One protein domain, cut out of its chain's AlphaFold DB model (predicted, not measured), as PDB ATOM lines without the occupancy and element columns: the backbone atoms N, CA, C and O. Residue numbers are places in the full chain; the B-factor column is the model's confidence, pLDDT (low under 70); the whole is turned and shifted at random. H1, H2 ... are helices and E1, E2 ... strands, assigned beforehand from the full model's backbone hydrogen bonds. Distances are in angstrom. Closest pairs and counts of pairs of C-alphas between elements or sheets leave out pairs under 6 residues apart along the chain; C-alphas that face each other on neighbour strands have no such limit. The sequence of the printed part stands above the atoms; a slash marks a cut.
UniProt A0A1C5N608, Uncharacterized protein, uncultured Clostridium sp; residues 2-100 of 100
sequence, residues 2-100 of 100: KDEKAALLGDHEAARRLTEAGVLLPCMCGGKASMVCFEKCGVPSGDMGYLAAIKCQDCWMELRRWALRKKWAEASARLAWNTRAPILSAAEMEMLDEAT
ATOM      1  N   LYS A   2     125.797  69.153  88.274       88.62
ATOM      2  CA  LYS A   2     124.808  68.052  88.409       88.62
ATOM      3  C   LYS A   2     123.751  68.326  89.490       88.62
ATOM      4  O   LYS A   2     122.567  68.309  89.184       88.62
ATOM      5  N   ASP A   3     124.188  68.667  90.703       90.44
ATOM      6  CA  ASP A   3     123.273  68.996  91.807       90.44
ATOM      7  C   ASP A   3     122.456  70.266  91.543       90.44
ATOM      8  O   ASP A   3     121.317  70.367  91.981       90.44
ATOM      9  N   GLU A   4     123.006  71.231  90.800       92.50
ATOM     10  CA  GLU A   4     122.281  72.459  90.456       92.50
ATOM     11  C   GLU A   4     121.163  72.178  89.453       92.50
ATOM     12  O   GLU A   4     120.039  72.618  89.676       92.50
ATOM     13  N   LYS A   5     121.444  71.405  88.391       90.38
ATOM     14  CA  LYS A   5     120.419  70.961  87.433       90.38
ATOM     15  C   LYS A   5     119.359  70.127  88.155       90.38
ATOM     16  O   LYS A   5     118.181  70.420  88.015       90.38
ATOM     17  N   ALA A   6     119.769  69.150  88.967       91.25
ATOM     18  CA  ALA A   6     118.845  68.293  89.710       91.25
ATOM     19  C   ALA A   6     117.930  69.103  90.644       91.25
ATOM     20  O   ALA A   6     116.713  68.944  90.609       91.25
ATOM     21  N   ALA A   7     118.488  70.034  91.421       93.06
ATOM     22  CA  ALA A   7     117.707  70.884  92.315       93.06
ATOM     23  C   ALA A   7     116.748  71.826  91.563       93.06
ATOM     24  O   ALA A   7     115.616  72.029  91.998       93.06
ATOM     25  N   LEU A   8     117.162  72.370  90.410       91.88
ATOM     26  CA  LEU A   8     116.286  73.171  89.540       91.88
ATOM     27  C   LEU A   8     115.153  72.349  88.901       91.88
ATOM     28  O   LEU A   8     114.159  72.936  88.479       91.88
ATOM     29  N   LEU A   9     115.284  71.019  88.872       90.75
ATOM     30  CA  LEU A   9     114.265  70.059  88.436       90.75
ATOM     31  C   LEU A   9     113.492  69.421  89.609       90.75
ATOM     32  O   LEU A   9     112.749  68.463  89.409       90.75
ATOM     33  N   GLY A  10     113.657  69.941  90.830       90.00
ATOM     34  CA  GLY A  10     112.874  69.526  91.996       90.00
ATOM     35  C   GLY A  10     113.519  68.466  92.895       90.00
ATOM     36  O   GLY A  10     112.880  68.023  93.847       90.00
ATOM     37  N   ASP A  11     114.780  68.076  92.671       92.62
ATOM     38  CA  ASP A  11     115.502  67.204  93.609       92.62
ATOM     39  C   ASP A  11     115.820  67.957  94.915       92.62
ATOM     40  O   ASP A  11     116.776  68.735  95.028       92.62
ATOM     41  N   HIS A  12     114.996  67.710  95.932       93.00
ATOM     42  CA  HIS A  12     115.131  68.324  97.249       93.00
ATOM     43  C   HIS A  12     116.402  67.897  97.995       93.00
ATOM     44  O   HIS A  12     116.881  68.636  98.859       93.00
ATOM     45  N   GLU A  13     116.964  66.729  97.695       93.44
ATOM     46  CA  GLU A  13     118.156  66.227  98.370       93.44
ATOM     47  C   GLU A  13     119.422  66.865  97.778       93.44
ATOM     48  O   GLU A  13     120.269  67.348  98.537       93.44
ATOM     49  N   ALA A  14     119.473  67.046  96.454       95.06
ATOM     50  CA  ALA A  14     120.466  67.905  95.808       95.06
ATOM     51  C   ALA A  14     120.376  69.361  96.305       95.06
ATOM     52  O   ALA A  14     121.387  69.966  96.678       95.06
ATOM     53  N   ALA A  15     119.164  69.916  96.406       95.50
ATOM     54  CA  ALA A  15     118.942  71.259  96.946       95.50
ATOM     55  C   ALA A  15     119.432  71.400  98.399       95.50
ATOM     56  O   ALA A  15     119.991  72.440  98.776       95.50
ATOM     57  N   ARG A  16     119.265  70.352  99.221       94.75
ATOM     58  CA  ARG A  16     119.775  70.304 100.596       94.75
ATOM     59  C   ARG A  16     121.302  70.324 100.625       94.75
ATOM     60  O   ARG A  16     121.852  71.181 101.313       94.75
ATOM     61  N   ARG A  17     121.983  69.473  99.844       96.50
ATOM     62  CA  ARG A  17     123.458  69.469  99.753       96.50
ATOM     63  C   ARG A  17     124.014  70.834  99.355       96.50
ATOM     64  O   ARG A  17     124.934  71.341  99.990       96.50
ATOM     65  N   LEU A  18     123.416  71.469  98.345       96.75
ATOM     66  CA  LEU A  18     123.801  72.817  97.912       96.75
ATOM     67  C   LEU A  18     123.597  73.857  99.017       96.75
ATOM     68  O   LEU A  18     124.431  74.740  99.210       96.75
ATOM     69  N   THR A  19     122.500  73.746  99.765       96.12
ATOM     70  CA  THR A  19     122.215  74.635 100.894       96.12
ATOM     71  C   THR A  19     123.248  74.475 102.009       96.12
ATOM     72  O   THR A  19     123.751  75.482 102.506       96.12
ATOM     73  N   GLU A  20     123.593  73.236 102.369       95.31
ATOM     74  CA  GLU A  20     124.627  72.908 103.361       95.31
ATOM     75  C   GLU A  20     126.013  73.413 102.923       95.31
ATOM     76  O   GLU A  20     126.766  73.930 103.744       95.31
ATOM     77  N   ALA A  21     126.309  73.371 101.620       95.81
ATOM     78  CA  ALA A  21     127.519  73.943 101.026       95.81
ATOM     79  C   ALA A  21     127.493  75.481 100.885       95.81
ATOM     80  O   ALA A  21     128.456  76.075 100.403       95.81
ATOM     81  N   GLY A  22     126.401  76.154 101.268       94.56
ATOM     82  CA  GLY A  22     126.278  77.610 101.151       94.56
ATOM     83  C   GLY A  22     126.107  78.115  99.712       94.56
ATOM     84  O   GLY A  22     126.322  79.302  99.450       94.56
ATOM     85  N   VAL A  23     125.674  77.260  98.783       96.56
ATOM     86  CA  VAL A  23     125.406  77.599  97.377       96.56
ATOM     87  C   VAL A  23     123.979  78.133  97.220       96.56
ATOM     88  O   VAL A  23     123.038  77.657  97.858       96.56
ATOM     89  N   LEU A  24     123.806  79.184  96.416       96.75
ATOM     90  CA  LEU A  24     122.501  79.769  96.093       96.75
ATOM     91  C   LEU A  24     122.210  79.549  94.610       96.75
ATOM     92  O   LEU A  24     122.975  80.019  93.770       96.75
ATOM     93  N   LEU A  25     121.111  78.865  94.298       96.75
ATOM     94  CA  LEU A  25     120.724  78.622  92.910       96.75
ATOM     95  C   LEU A  25     120.311  79.916  92.192       96.75
ATOM     96  O   LEU A  25     119.731  80.810  92.825       96.75
ATOM     97  N   PRO A  26     120.532  80.011  90.866       96.44
ATOM     98  CA  PRO A  26     119.962  81.086  90.057       96.44
ATOM     99  C   PRO A  26     118.432  81.062  90.132       96.44
ATOM    100  O   PRO A  26     117.843  80.075  90.575       96.44
ATOM    101  N   CYS A  27     117.777  82.146  89.718       95.75
ATOM    102  CA  CYS A  27     116.321  82.223  89.613       95.75
ATOM    103  C   CYS A  27     115.792  81.345  88.462       95.75
ATOM    104  O   CYS A  27     116.529  81.005  87.543       95.75
ATOM    105  N   MET A  28     114.496  81.016  88.477       90.81
ATOM    106  CA  MET A  28     113.854  80.245  87.399       90.81
ATOM    107  C   MET A  28     113.822  80.999  86.064       90.81
ATOM    108  O   MET A  28     113.731  80.372  85.019       90.81
ATOM    109  N   CYS A  29     113.940  82.330  86.079       93.94
ATOM    110  CA  CYS A  29     114.120  83.118  84.858       93.94
ATOM    111  C   CYS A  29     115.556  83.062  84.294       93.94
ATOM    112  O   CYS A  29     115.850  83.761  83.333       93.94
ATOM    113  N   GLY A  30     116.468  82.309  84.925       92.31
ATOM    114  CA  GLY A  30     117.901  82.283  84.608       92.31
ATOM    115  C   GLY A  30     118.718  83.382  85.296       92.31
ATOM    116  O   GLY A  30     119.946  83.332  85.296       92.31
ATOM    117  N   GLY A  31     118.052  84.349  85.927       95.50
ATOM    118  CA  GLY A  31     118.701  85.510  86.518       95.50
ATOM    119  C   GLY A  31     119.475  85.254  87.808       95.50
ATOM    120  O   GLY A  31     119.210  84.302  88.552       95.50
ATOM    121  N   LYS A  32     120.413  86.153  88.133       96.44
ATOM    122  CA  LYS A  32     121.231  86.035  89.352       96.44
ATOM    123  C   LYS A  32     120.383  86.270  90.604       96.44
ATOM    124  O   LYS A  32     119.700  87.287  90.730       96.44
ATOM    125  N   ALA A  33     120.474  85.344  91.557       96.88
ATOM    126  CA  ALA A  33     119.896  85.493  92.887       96.88
ATOM    127  C   ALA A  33     120.954  85.998  93.879       96.88
ATOM    128  O   ALA A  33     122.109  85.569  93.854       96.88
ATOM    129  N   SER A  34     120.559  86.901  94.773       97.19
ATOM    130  CA  SER A  34     121.411  87.418  95.848       97.19
ATOM    131  C   SER A  34     120.653  87.434  97.165       97.19
ATOM    132  O   SER A  34     119.464  87.750  97.175       97.19
ATOM    133  N   MET A  35     121.346  87.158  98.267       97.81
ATOM    134  CA  MET A  35     120.776  87.200  99.610       97.81
ATOM    135  C   MET A  35     121.278  88.422 100.377       97.81
ATOM    136  O   MET A  35     122.476  88.695 100.395       97.81
ATOM    137  N   VAL A  36     120.367  89.108 101.059       97.31
ATOM    138  CA  VAL A  36     120.670  90.104 102.090       97.31
ATOM    139  C   VAL A  36     120.095  89.629 103.419       97.31
ATOM    140  O   VAL A  36     119.037  89.004 103.448       97.31
ATOM    141  N   CYS A  37     120.786  89.901 104.523       97.56
ATOM    142  CA  CYS A  37     120.314  89.535 105.854       97.56
ATOM    143  C   CYS A  37     120.553  90.687 106.827       97.56
ATOM    144  O   CYS A  37     121.672  91.187 106.932       97.56
ATOM    145  N   PHE A  38     119.496  91.104 107.516       97.38
ATOM    146  CA  PHE A  38     119.517  92.241 108.433       97.38
ATOM    147  C   PHE A  38     118.644  91.975 109.656       97.38
ATOM    148  O   PHE A  38     117.738  91.139 109.625       97.38
ATOM    149  N   GLU A  39     118.936  92.681 110.743       97.38
ATOM    150  CA  GLU A  39     118.160  92.598 111.975       97.38
ATOM    151  C   GLU A  39     116.756  93.168 111.761       97.38
ATOM    152  O   GLU A  39     116.577  94.242 111.184       97.38
ATOM    153  N   LYS A  40     115.734  92.425 112.189       96.38
ATOM    154  CA  LYS A  40     114.334  92.860 112.143       96.38
ATOM    155  C   LYS A  40     113.519  92.207 113.256       96.38
ATOM    156  O   LYS A  40     113.665  91.005 113.486       96.38
ATOM    157  N   CYS A  41     112.648  92.969 113.917       96.06
ATOM    158  CA  CYS A  41     111.703  92.400 114.878       96.06
ATOM    159  C   CYS A  41     110.768  91.404 114.176       96.06
ATOM    160  O   CYS A  41     110.217  91.703 113.110       96.06
ATOM    161  N   GLY A  42     110.623  90.214 114.757       90.12
ATOM    162  CA  GLY A  42     109.705  89.185 114.289       90.12
ATOM    163  C   GLY A  42     108.255  89.624 114.479       90.12
ATOM    164  O   GLY A  42     107.906  90.235 115.485       90.12
ATOM    165  N   VAL A  43     107.394  89.308 113.513       85.88
ATOM    166  CA  VAL A  43     105.947  89.555 113.608       85.88
ATOM    167  C   VAL A  43     105.240  88.196 113.630       85.88
ATOM    168  O   VAL A  43     105.525  87.384 112.749       85.88
ATOM    169  N   PRO A  44     104.342  87.916 114.597       83.75
ATOM    170  CA  PRO A  44     103.852  88.803 115.658       83.75
ATOM    171  C   PRO A  44     104.658  88.759 116.971       83.75
ATOM    172  O   PRO A  44     104.276  89.450 117.907       83.75
ATOM    173  N   SER A  45     105.723  87.949 117.081       85.25
ATOM    174  CA  SER A  45     106.358  87.671 118.385       85.25
ATOM    175  C   SER A  45     106.993  88.891 119.061       85.25
ATOM    176  O   SER A  45     107.062  88.938 120.282       85.25
ATOM    177  N   GLY A  46     107.440  89.885 118.286       89.19
ATOM    178  CA  GLY A  46     108.127  91.077 118.789       89.19
ATOM    179  C   GLY A  46     109.617  90.867 119.079       89.19
ATOM    180  O   GLY A  46     110.325  91.845 119.312       89.19
ATOM    181  N   ASP A  47     110.113  89.628 119.010       93.38
ATOM    182  CA  ASP A  47     111.511  89.312 119.308       93.38
ATOM    183  C   ASP A  47     112.466  89.906 118.273       93.38
ATOM    184  O   ASP A  47     112.208  89.893 117.064       93.38
ATOM    185  N   MET A  48     113.627  90.361 118.740       96.12
ATOM    186  CA  MET A  48     114.710  90.778 117.859       96.12
ATOM    187  C   MET A  48     115.347  89.546 117.200       96.12
ATOM    188  O   MET A  48     115.850  88.656 117.882       96.12
ATOM    189  N   GLY A  49     115.338  89.488 115.869       96.50
ATOM    190  CA  GLY A  49     115.984  88.425 115.099       96.50
ATOM    191  C   GLY A  49     116.492  88.931 113.757       96.50
ATOM    192  O   GLY A  49     116.748  90.119 113.584       96.50
ATOM    193  N   TYR A  50     116.624  88.033 112.787       97.88
ATOM    194  CA  TYR A  50     117.197  88.323 111.476       97.88
ATOM    195  C   TYR A  50     116.217  87.962 110.366       97.88
ATOM    196  O   TYR A  50     115.673  86.858 110.343       97.88
ATOM    197  N   LEU A  51     116.033  88.875 109.414       97.62
ATOM    198  CA  LEU A  51     115.308  88.636 108.173       97.62
ATOM    199  C   LEU A  51     116.319  88.430 107.042       97.62
ATOM    200  O   LEU A  51     117.059  89.346 106.692       97.62
ATOM    201  N   ALA A  52     116.341  87.231 106.466       98.25
ATOM    202  CA  ALA A  52     117.048  86.947 105.226       98.25
ATOM    203  C   ALA A  52     116.084  87.107 104.043       98.25
ATOM    204  O   ALA A  52     115.003  86.515 104.032       98.25
ATOM    205  N   ALA A  53     116.476  87.909 103.057       98.06
ATOM    206  CA  ALA A  53     115.741  88.135 101.823       98.06
ATOM    207  C   ALA A  53     116.610  87.726 100.631       98.06
ATOM    208  O   ALA A  53     117.720  88.230 100.463       98.06
ATOM    209  N   ILE A  54     116.106  86.807  99.813       98.31
ATOM    210  CA  ILE A  54     116.707  86.418  98.541       98.31
ATOM    211  C   ILE A  54     115.925  87.096  97.433       98.31
ATOM    212  O   ILE A  54     114.700  87.007  97.400       98.31
ATOM    213  N   LYS A  55     116.638  87.758  96.527       97.75
ATOM    214  CA  LYS A  55     116.053  88.523  95.431       97.75
ATOM    215  C   LYS A  55     116.728  88.179  94.111       97.75
ATOM    216  O   LYS A  55     117.959  88.133  94.044       97.75
ATOM    217  N   CYS A  56     115.927  87.963  93.074       97.75
ATOM    218  CA  CYS A  56     116.415  87.943  91.701       97.75
ATOM    219  C   CYS A  56     116.641  89.376  91.214       97.75
ATOM    220  O   CYS A  56     115.768  90.228  91.376       97.75
ATOM    221  N   GLN A  57     117.799  89.631  90.612       95.06
ATOM    222  CA  GLN A  57     118.147  90.953  90.085       95.06
ATOM    223  C   GLN A  57     117.445  91.282  88.757       95.06
ATOM    224  O   GLN A  57     117.373  92.451  88.397       95.06
ATOM    225  N   ASP A  58     116.874  90.277  88.085       96.69
ATOM    226  CA  ASP A  58     116.298  90.442  86.747       96.69
ATOM    227  C   ASP A  58     114.764  90.473  86.781       96.69
ATOM    228  O   ASP A  58     114.146  91.432  86.325       96.69
ATOM    229  N   CYS A  59     114.120  89.458  87.377       96.44
ATOM    230  CA  CYS A  59     112.653  89.382  87.459       96.44
ATOM    231  C   CYS A  59     112.066  89.897  88.782       96.44
ATOM    232  O   CYS A  59     110.859  89.811  88.990       96.44
ATOM    233  N   TRP A  60     112.910  90.391  89.695       93.69
ATOM    234  CA  TRP A  60     112.514  90.968  90.989       93.69
ATOM    235  C   TRP A  60     111.779  90.024  91.952       93.69
ATOM    236  O   TRP A  60     111.363  90.467  93.022       93.69
ATOM    237  N   MET A  61     111.675  88.728  91.631       95.94
ATOM    238  CA  MET A  61     111.158  87.708  92.546       95.94
ATOM    239  C   MET A  61     111.921  87.761  93.871       95.94
ATOM    240  O   MET A  61     113.155  87.780  93.887       95.94
ATOM    241  N   GLU A  62     111.177  87.751  94.972       96.94
ATOM    242  CA  GLU A  62     111.720  87.859  96.319       96.94
ATOM    243  C   GLU A  62     111.169  86.756  97.226       96.94
ATOM    244  O   GLU A  62     109.973  86.472  97.235       96.94
ATOM    245  N   LEU A  63     112.049  86.162  98.029       97.44
ATOM    246  CA  LEU A  63     111.710  85.220  99.090       97.44
ATOM    247  C   LEU A  63     112.305  85.711 100.403       97.44
ATOM    248  O   LEU A  63     113.482  86.059 100.463       97.44
ATOM    249  N   ARG A  64     111.512  85.698 101.477       97.06
ATOM    250  CA  ARG A  64     111.940  86.152 102.805       97.06
ATOM    251  C   ARG A  64     111.760  85.057 103.850       97.06
ATOM    252  O   ARG A  64     110.722  84.401 103.881       97.06
ATOM    253  N   ARG A  65     112.739  84.897 104.743       97.19
ATOM    254  CA  ARG A  65     112.644  84.050 105.942       97.19
ATOM    255  C   ARG A  65     113.215  84.771 107.151       97.19
ATOM    256  O   ARG A  65     114.291  85.360 107.078       97.19
ATOM    257  N   TRP A  66     112.480  84.722 108.254       97.00
ATOM    258  CA  TRP A  66     112.915  85.264 109.534       97.00
ATOM    259  C   TRP A  66     113.348  84.135 110.468       97.00
ATOM    260  O   TRP A  66     112.729  83.070 110.470       97.00
ATOM    261  N   ALA A  67     114.383  84.370 111.272       96.56
ATOM    262  CA  ALA A  67     114.743  83.496 112.381       96.56
ATOM    263  C   ALA A  67     115.453  84.268 113.499       96.56
ATOM    264  O   ALA A  67     116.080  85.298 113.262       96.56
ATOM    265  N   LEU A  68     115.454  83.698 114.704       96.00
ATOM    266  CA  LEU A  68     116.129  84.269 115.878       96.00
ATOM    267  C   LEU A  68     117.649  84.427 115.704       96.00
ATOM    268  O   LEU A  68     118.261  85.283 116.330       96.00
ATOM    269  N   ARG A  69     118.287  83.604 114.862       96.75
ATOM    270  CA  ARG A  69     119.732  83.671 114.598       96.75
ATOM    271  C   ARG A  69     119.992  83.913 113.119       96.75
ATOM    272  O   ARG A  69     119.399  83.234 112.284       96.75
ATOM    273  N   LYS A  70     120.970  84.770 112.804       97.00
ATOM    274  CA  LYS A  70     121.386  85.085 111.425       97.00
ATOM    275  C   LYS A  70     121.617  83.833 110.575       97.00
ATOM    276  O   LYS A  70     120.988  83.669 109.537       97.00
ATOM    277  N   LYS A  71     122.422  82.891 111.081       96.88
ATOM    278  CA  LYS A  71     122.710  81.620 110.395       96.88
ATOM    279  C   LYS A  71     121.457  80.789 110.085       96.88
ATOM    280  O   LYS A  71     121.413  80.102 109.073       96.88
ATOM    281  N   TRP A  72     120.439  80.844 110.946       96.69
ATOM    282  CA  TRP A  72     119.183  80.121 110.739       96.69
ATOM    283  C   TRP A  72     118.310  80.816 109.693       96.69
ATOM    284  O   TRP A  72     117.704  80.141 108.864       96.69
ATOM    285  N   ALA A  73     118.281  82.152 109.683       97.38
ATOM    286  CA  ALA A  73     117.564  82.923 108.670       97.38
ATOM    287  C   ALA A  73     118.168  82.681 107.279       97.38
ATOM    288  O   ALA A  73     117.452  82.348 106.341       97.38
ATOM    289  N   GLU A  74     119.495  82.754 107.163       97.81
ATOM    290  CA  GLU A  74     120.211  82.509 105.908       97.81
ATOM    291  C   GLU A  74     120.034  81.072 105.404       97.81
ATOM    292  O   GLU A  74     119.701  80.870 104.236       97.81
ATOM    293  N   ALA A  75     120.207  80.067 106.272       97.12
ATOM    294  CA  ALA A  75     120.038  78.666 105.890       97.12
ATOM    295  C   ALA A  75     118.591  78.350 105.481       97.12
ATOM    296  O   ALA A  75     118.373  77.686 104.472       97.12
ATOM    297  N   SER A  76     117.596  78.857 106.219       97.44
ATOM    298  CA  SER A  76     116.180  78.634 105.894       97.44
ATOM    299  C   SER A  76     115.742  79.352 104.619       97.44
ATOM    300  O   SER A  76     114.995  78.774 103.827       97.44
ATOM    301  N   ALA A  77     116.218  80.579 104.376       98.12
ATOM    302  CA  ALA A  77     115.974  81.288 103.121       98.12
ATOM    303  C   ALA A  77     116.587  80.531 101.942       98.12
ATOM    304  O   ALA A  77     115.906  80.287 100.948       98.12
ATOM    305  N   ARG A  78     117.851  80.114 102.074       98.19
ATOM    306  CA  ARG A  78     118.576  79.379 101.036       98.19
ATOM    307  C   ARG A  78     117.934  78.031 100.736       98.19
ATOM    308  O   ARG A  78     117.747  77.730  99.565       98.19
ATOM    309  N   LEU A  79     117.527  77.281 101.763       97.69
ATOM    310  CA  LEU A  79     116.803  76.024 101.585       97.69
ATOM    311  C   LEU A  79     115.511  76.254 100.802       97.69
ATOM    312  O   LEU A  79     115.314  75.644  99.760       97.69
ATOM    313  N   ALA A  80     114.678  77.191 101.263       97.44
ATOM    314  CA  ALA A  80     113.399  77.487 100.627       97.44
ATOM    315  C   ALA A  80     113.556  77.977  99.180       97.44
ATOM    316  O   ALA A  80     112.722  77.667  98.336       97.44
ATOM    317  N   TRP A  81     114.615  78.734  98.880       98.00
ATOM    318  CA  TRP A  81     114.926  79.137  97.512       98.00
ATOM    319  C   TRP A  81     115.423  77.963  96.672       98.00
ATOM    320  O   TRP A  81     114.998  77.817  95.529       98.00
ATOM    321  N   ASN A  82     116.309  77.124  97.205       97.44
ATOM    322  CA  ASN A  82     116.894  76.017  96.457       97.44
ATOM    323  C   ASN A  82     115.888  74.877  96.204       97.44
ATOM    324  O   ASN A  82     116.041  74.171  95.218       97.44
ATOM    325  N   THR A  83     114.841  74.741  97.025       95.81
ATOM    326  CA  THR A  83     113.747  73.760  96.858       95.81
ATOM    327  C   THR A  83     112.469  74.378  96.278       95.81
ATOM    328  O   THR A  83     111.377  73.858  96.490       95.81
ATOM    329  N   ARG A  84     112.549  75.550  95.634       93.81
ATOM    330  CA  ARG A  84     111.348  76.252  95.137       93.81
ATOM    331  C   ARG A  84     110.773  75.646  93.853       93.81
ATOM    332  O   ARG A  84     109.652  75.984  93.485       93.81
ATOM    333  N   ALA A  85     111.565  74.849  93.138       90.06
ATOM    334  CA  ALA A  85     111.111  74.150  91.946       90.06
ATOM    335  C   ALA A  85     110.140  73.027  92.355       90.06
ATOM    336  O   ALA A  85     110.389  72.368  93.365       90.06
ATOM    337  N   PRO A  86     109.038  72.814  91.615       86.00
ATOM    338  CA  PRO A  86     108.155  71.684  91.873       86.00
ATOM    339  C   PRO A  86     108.910  70.365  91.678       86.00
ATOM    340  O   PRO A  86     109.772  70.264  90.805       86.00
ATOM    341  N   ILE A  87     108.570  69.357  92.485       84.50
ATOM    342  CA  ILE A  87     109.072  67.995  92.290       84.50
ATOM    343  C   ILE A  87     108.434  67.452  91.015       84.50
ATOM    344  O   ILE A  87     107.211  67.324  90.950       84.50
ATOM    345  N   LEU A  88     109.262  67.130  90.026       81.12
ATOM    346  CA  LEU A  88     108.819  66.454  88.813       81.12
ATOM    347  C   LEU A  88     108.717  64.945  89.054       81.12
ATOM    348  O   LEU A  88     109.542  64.349  89.751       81.12
ATOM    349  N   SER A  89     107.709  64.316  88.458       82.81
ATOM    350  CA  SER A  89     107.651  62.863  88.326       82.81
ATOM    351  C   SER A  89     108.738  62.354  87.373       82.81
ATOM    352  O   SER A  89     109.287  63.103  86.565       82.81
ATOM    353  N   ALA A  90     109.034  61.052  87.431       83.75
ATOM    354  CA  ALA A  90     110.008  60.437  86.527       83.75
ATOM    355  C   ALA A  90     109.630  60.631  85.047       83.75
ATOM    356  O   ALA A  90     110.496  60.944  84.238       83.75
ATOM    357  N   ALA A  91     108.337  60.524  84.718       86.44
ATOM    358  CA  ALA A  91     107.837  60.748  83.363       86.44
ATOM    359  C   ALA A  91     108.010  62.210  82.915       86.44
ATOM    360  O   ALA A  91     108.450  62.469  81.801       86.44
ATOM    361  N   GLU A  92     107.715  63.182  83.788       85.25
ATOM    362  CA  GLU A  92     107.942  64.603  83.481       85.25
ATOM    363  C   GLU A  92     109.430  64.926  83.302       85.25
ATOM    364  O   GLU A  92     109.775  65.777  82.487       85.25
ATOM    365  N   MET A  93     110.313  64.247  84.039       83.50
ATOM    366  CA  MET A  93     111.759  64.398  83.891       83.50
ATOM    367  C   MET A  93     112.261  63.819  82.560       83.50
ATOM    368  O   MET A  93     113.047  64.475  81.881       83.50
ATOM    369  N   GLU A  94     111.766  62.647  82.158       83.81
ATOM    370  CA  GLU A  94     112.095  62.008  80.876       83.81
ATOM    371  C   GLU A  94     111.681  62.880  79.681       83.81
ATOM    372  O   GLU A  94     112.496  63.144  78.799       83.81
ATOM    373  N   MET A  95     110.471  63.453  79.709       85.56
ATOM    374  CA  MET A  95     110.008  64.385  78.670       85.56
ATOM    375  C   MET A  95     110.903  65.626  78.511       85.56
ATOM    376  O   MET A  95     110.973  66.200  77.425       85.56
ATOM    377  N   LEU A  96     111.556  66.084  79.586       81.56
ATOM    378  CA  LEU A  96     112.465  67.230  79.522       81.56
ATOM    379  C   LEU A  96     113.821  66.863  78.921       81.56
ATOM    380  O   LEU A  96     114.387  67.691  78.212       81.56
ATOM    381  N   ASP A  97     114.335  65.663  79.193       78.50
ATOM    382  CA  ASP A  97     115.599  65.201  78.613       78.50
ATOM    383  C   ASP A  97     115.448  64.879  77.109       78.50
ATOM    384  O   ASP A  97     116.392  65.088  76.351       78.50
ATOM    385  N   GLU A  98     114.265  64.456  76.644       81.00
ATOM    386  CA  GLU A  98     113.968  64.274  75.209       81.00
ATOM    387  C   GLU A  98     113.816  65.597  74.434       81.00
ATOM    388  O   GLU A  98     114.004  65.637  73.217       81.00
ATOM    389  N   ALA A  99     113.465  66.685  75.124       68.06
ATOM    390  CA  ALA A  99     113.260  68.004  74.525       68.06
ATOM    391  C   ALA A  99     114.554  68.834  74.374       68.06
ATOM    392  O   ALA A  99     114.492  69.958  73.862       68.06
ATOM    393  N   THR A 100     115.701  68.317  74.828       55.72
ATOM    394  CA  THR A 100     117.016  68.992  74.826       55.72
ATOM    395  C   THR A 100     118.024  68.323  73.912       55.72
ATOM    396  O   THR A 100     118.792  69.071  73.264       55.72
TER     397      THR A 100
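Overview. This is residues 2 to 100 of the 100 residues of an uncharacterized protein of uncultured Clostridium sp (UniProt A0A1C5N608). A twisted sheet of three strands has one long helix, H3, over one face and no named helix over the other. H1 and H2 pack beyond the sheet, H2 on H3, while H4 lies at one far end, apart from the sheet and the other helices. The printed part has 99 residues, with the order H1 H2 E1 E2 E3 H3 H4; the antiparallel sheet runs E1 E2 E3, and the class is mixed. It is only just compact, close to loose, with a radius of gyration of the C-alphas of 15.1 A; the outline is elongated, 51 by 26 by 24 A.

Along the chain. E1, residues 33 to 41, spans 24.5 A and bends by 54 degrees at residue 38. E2, residues 48 to 56, spans 26.4 A, and E3, residues 62 to 67, 16.9 A. H3, residues 70 to 82, spans 18.1 A. H2 is residues 12 to 20, 12.2 A. H1, residues 2 to 8, 10.0 A, begins at C-alpha 2 (124.808, 68.052, 88.409). H4, residues 90 to 98, 12.6 A, ends at C-alpha 98 (113.968, 64.274, 75.209).

Arrangement. E1, E2 and E3 form a meander, each strand the antiparallel neighbour of the one before, in two hairpins. N 36 and O 53 are 2.9 A apart and N 52 and O 65 2.8 A, both within hydrogen-bond range. H3 is on the sheet, making two layers, a helix on one face of a sheet; its height over the sheet is 7.4 A. It lies over E2 and E3, only just along the strands, at 30.0 degrees to E2 on the local plane. The closest C-alphas of E3 and H3 are those of Ala 67 and Ala 73, 4.7 A apart. H2 touches H3, closest at the C-alphas of Ala 15 and Asn 82, 5.2 A, opposite ways at a shallow tilt of 32 degrees, only just short of steep. H1 touches H2, closest at the C-alphas of Ala 7 and Ala 15, 4.8 A, only just about perpendicular at 70.1 degrees. In H1, H2, H3 and H4 every O i to N i+4 pair is within hydrogen-bond range.

Size, cuts and confidence. The C-alphas of Gly 46 and Glu 98, the two farthest apart, are 51.5 A apart. The printed part has no cut. The link from H2 to E1, residues 21 to 32, is long. Mean pLDDT of the printed part is 92.9; residues 99 to 100 are under 70.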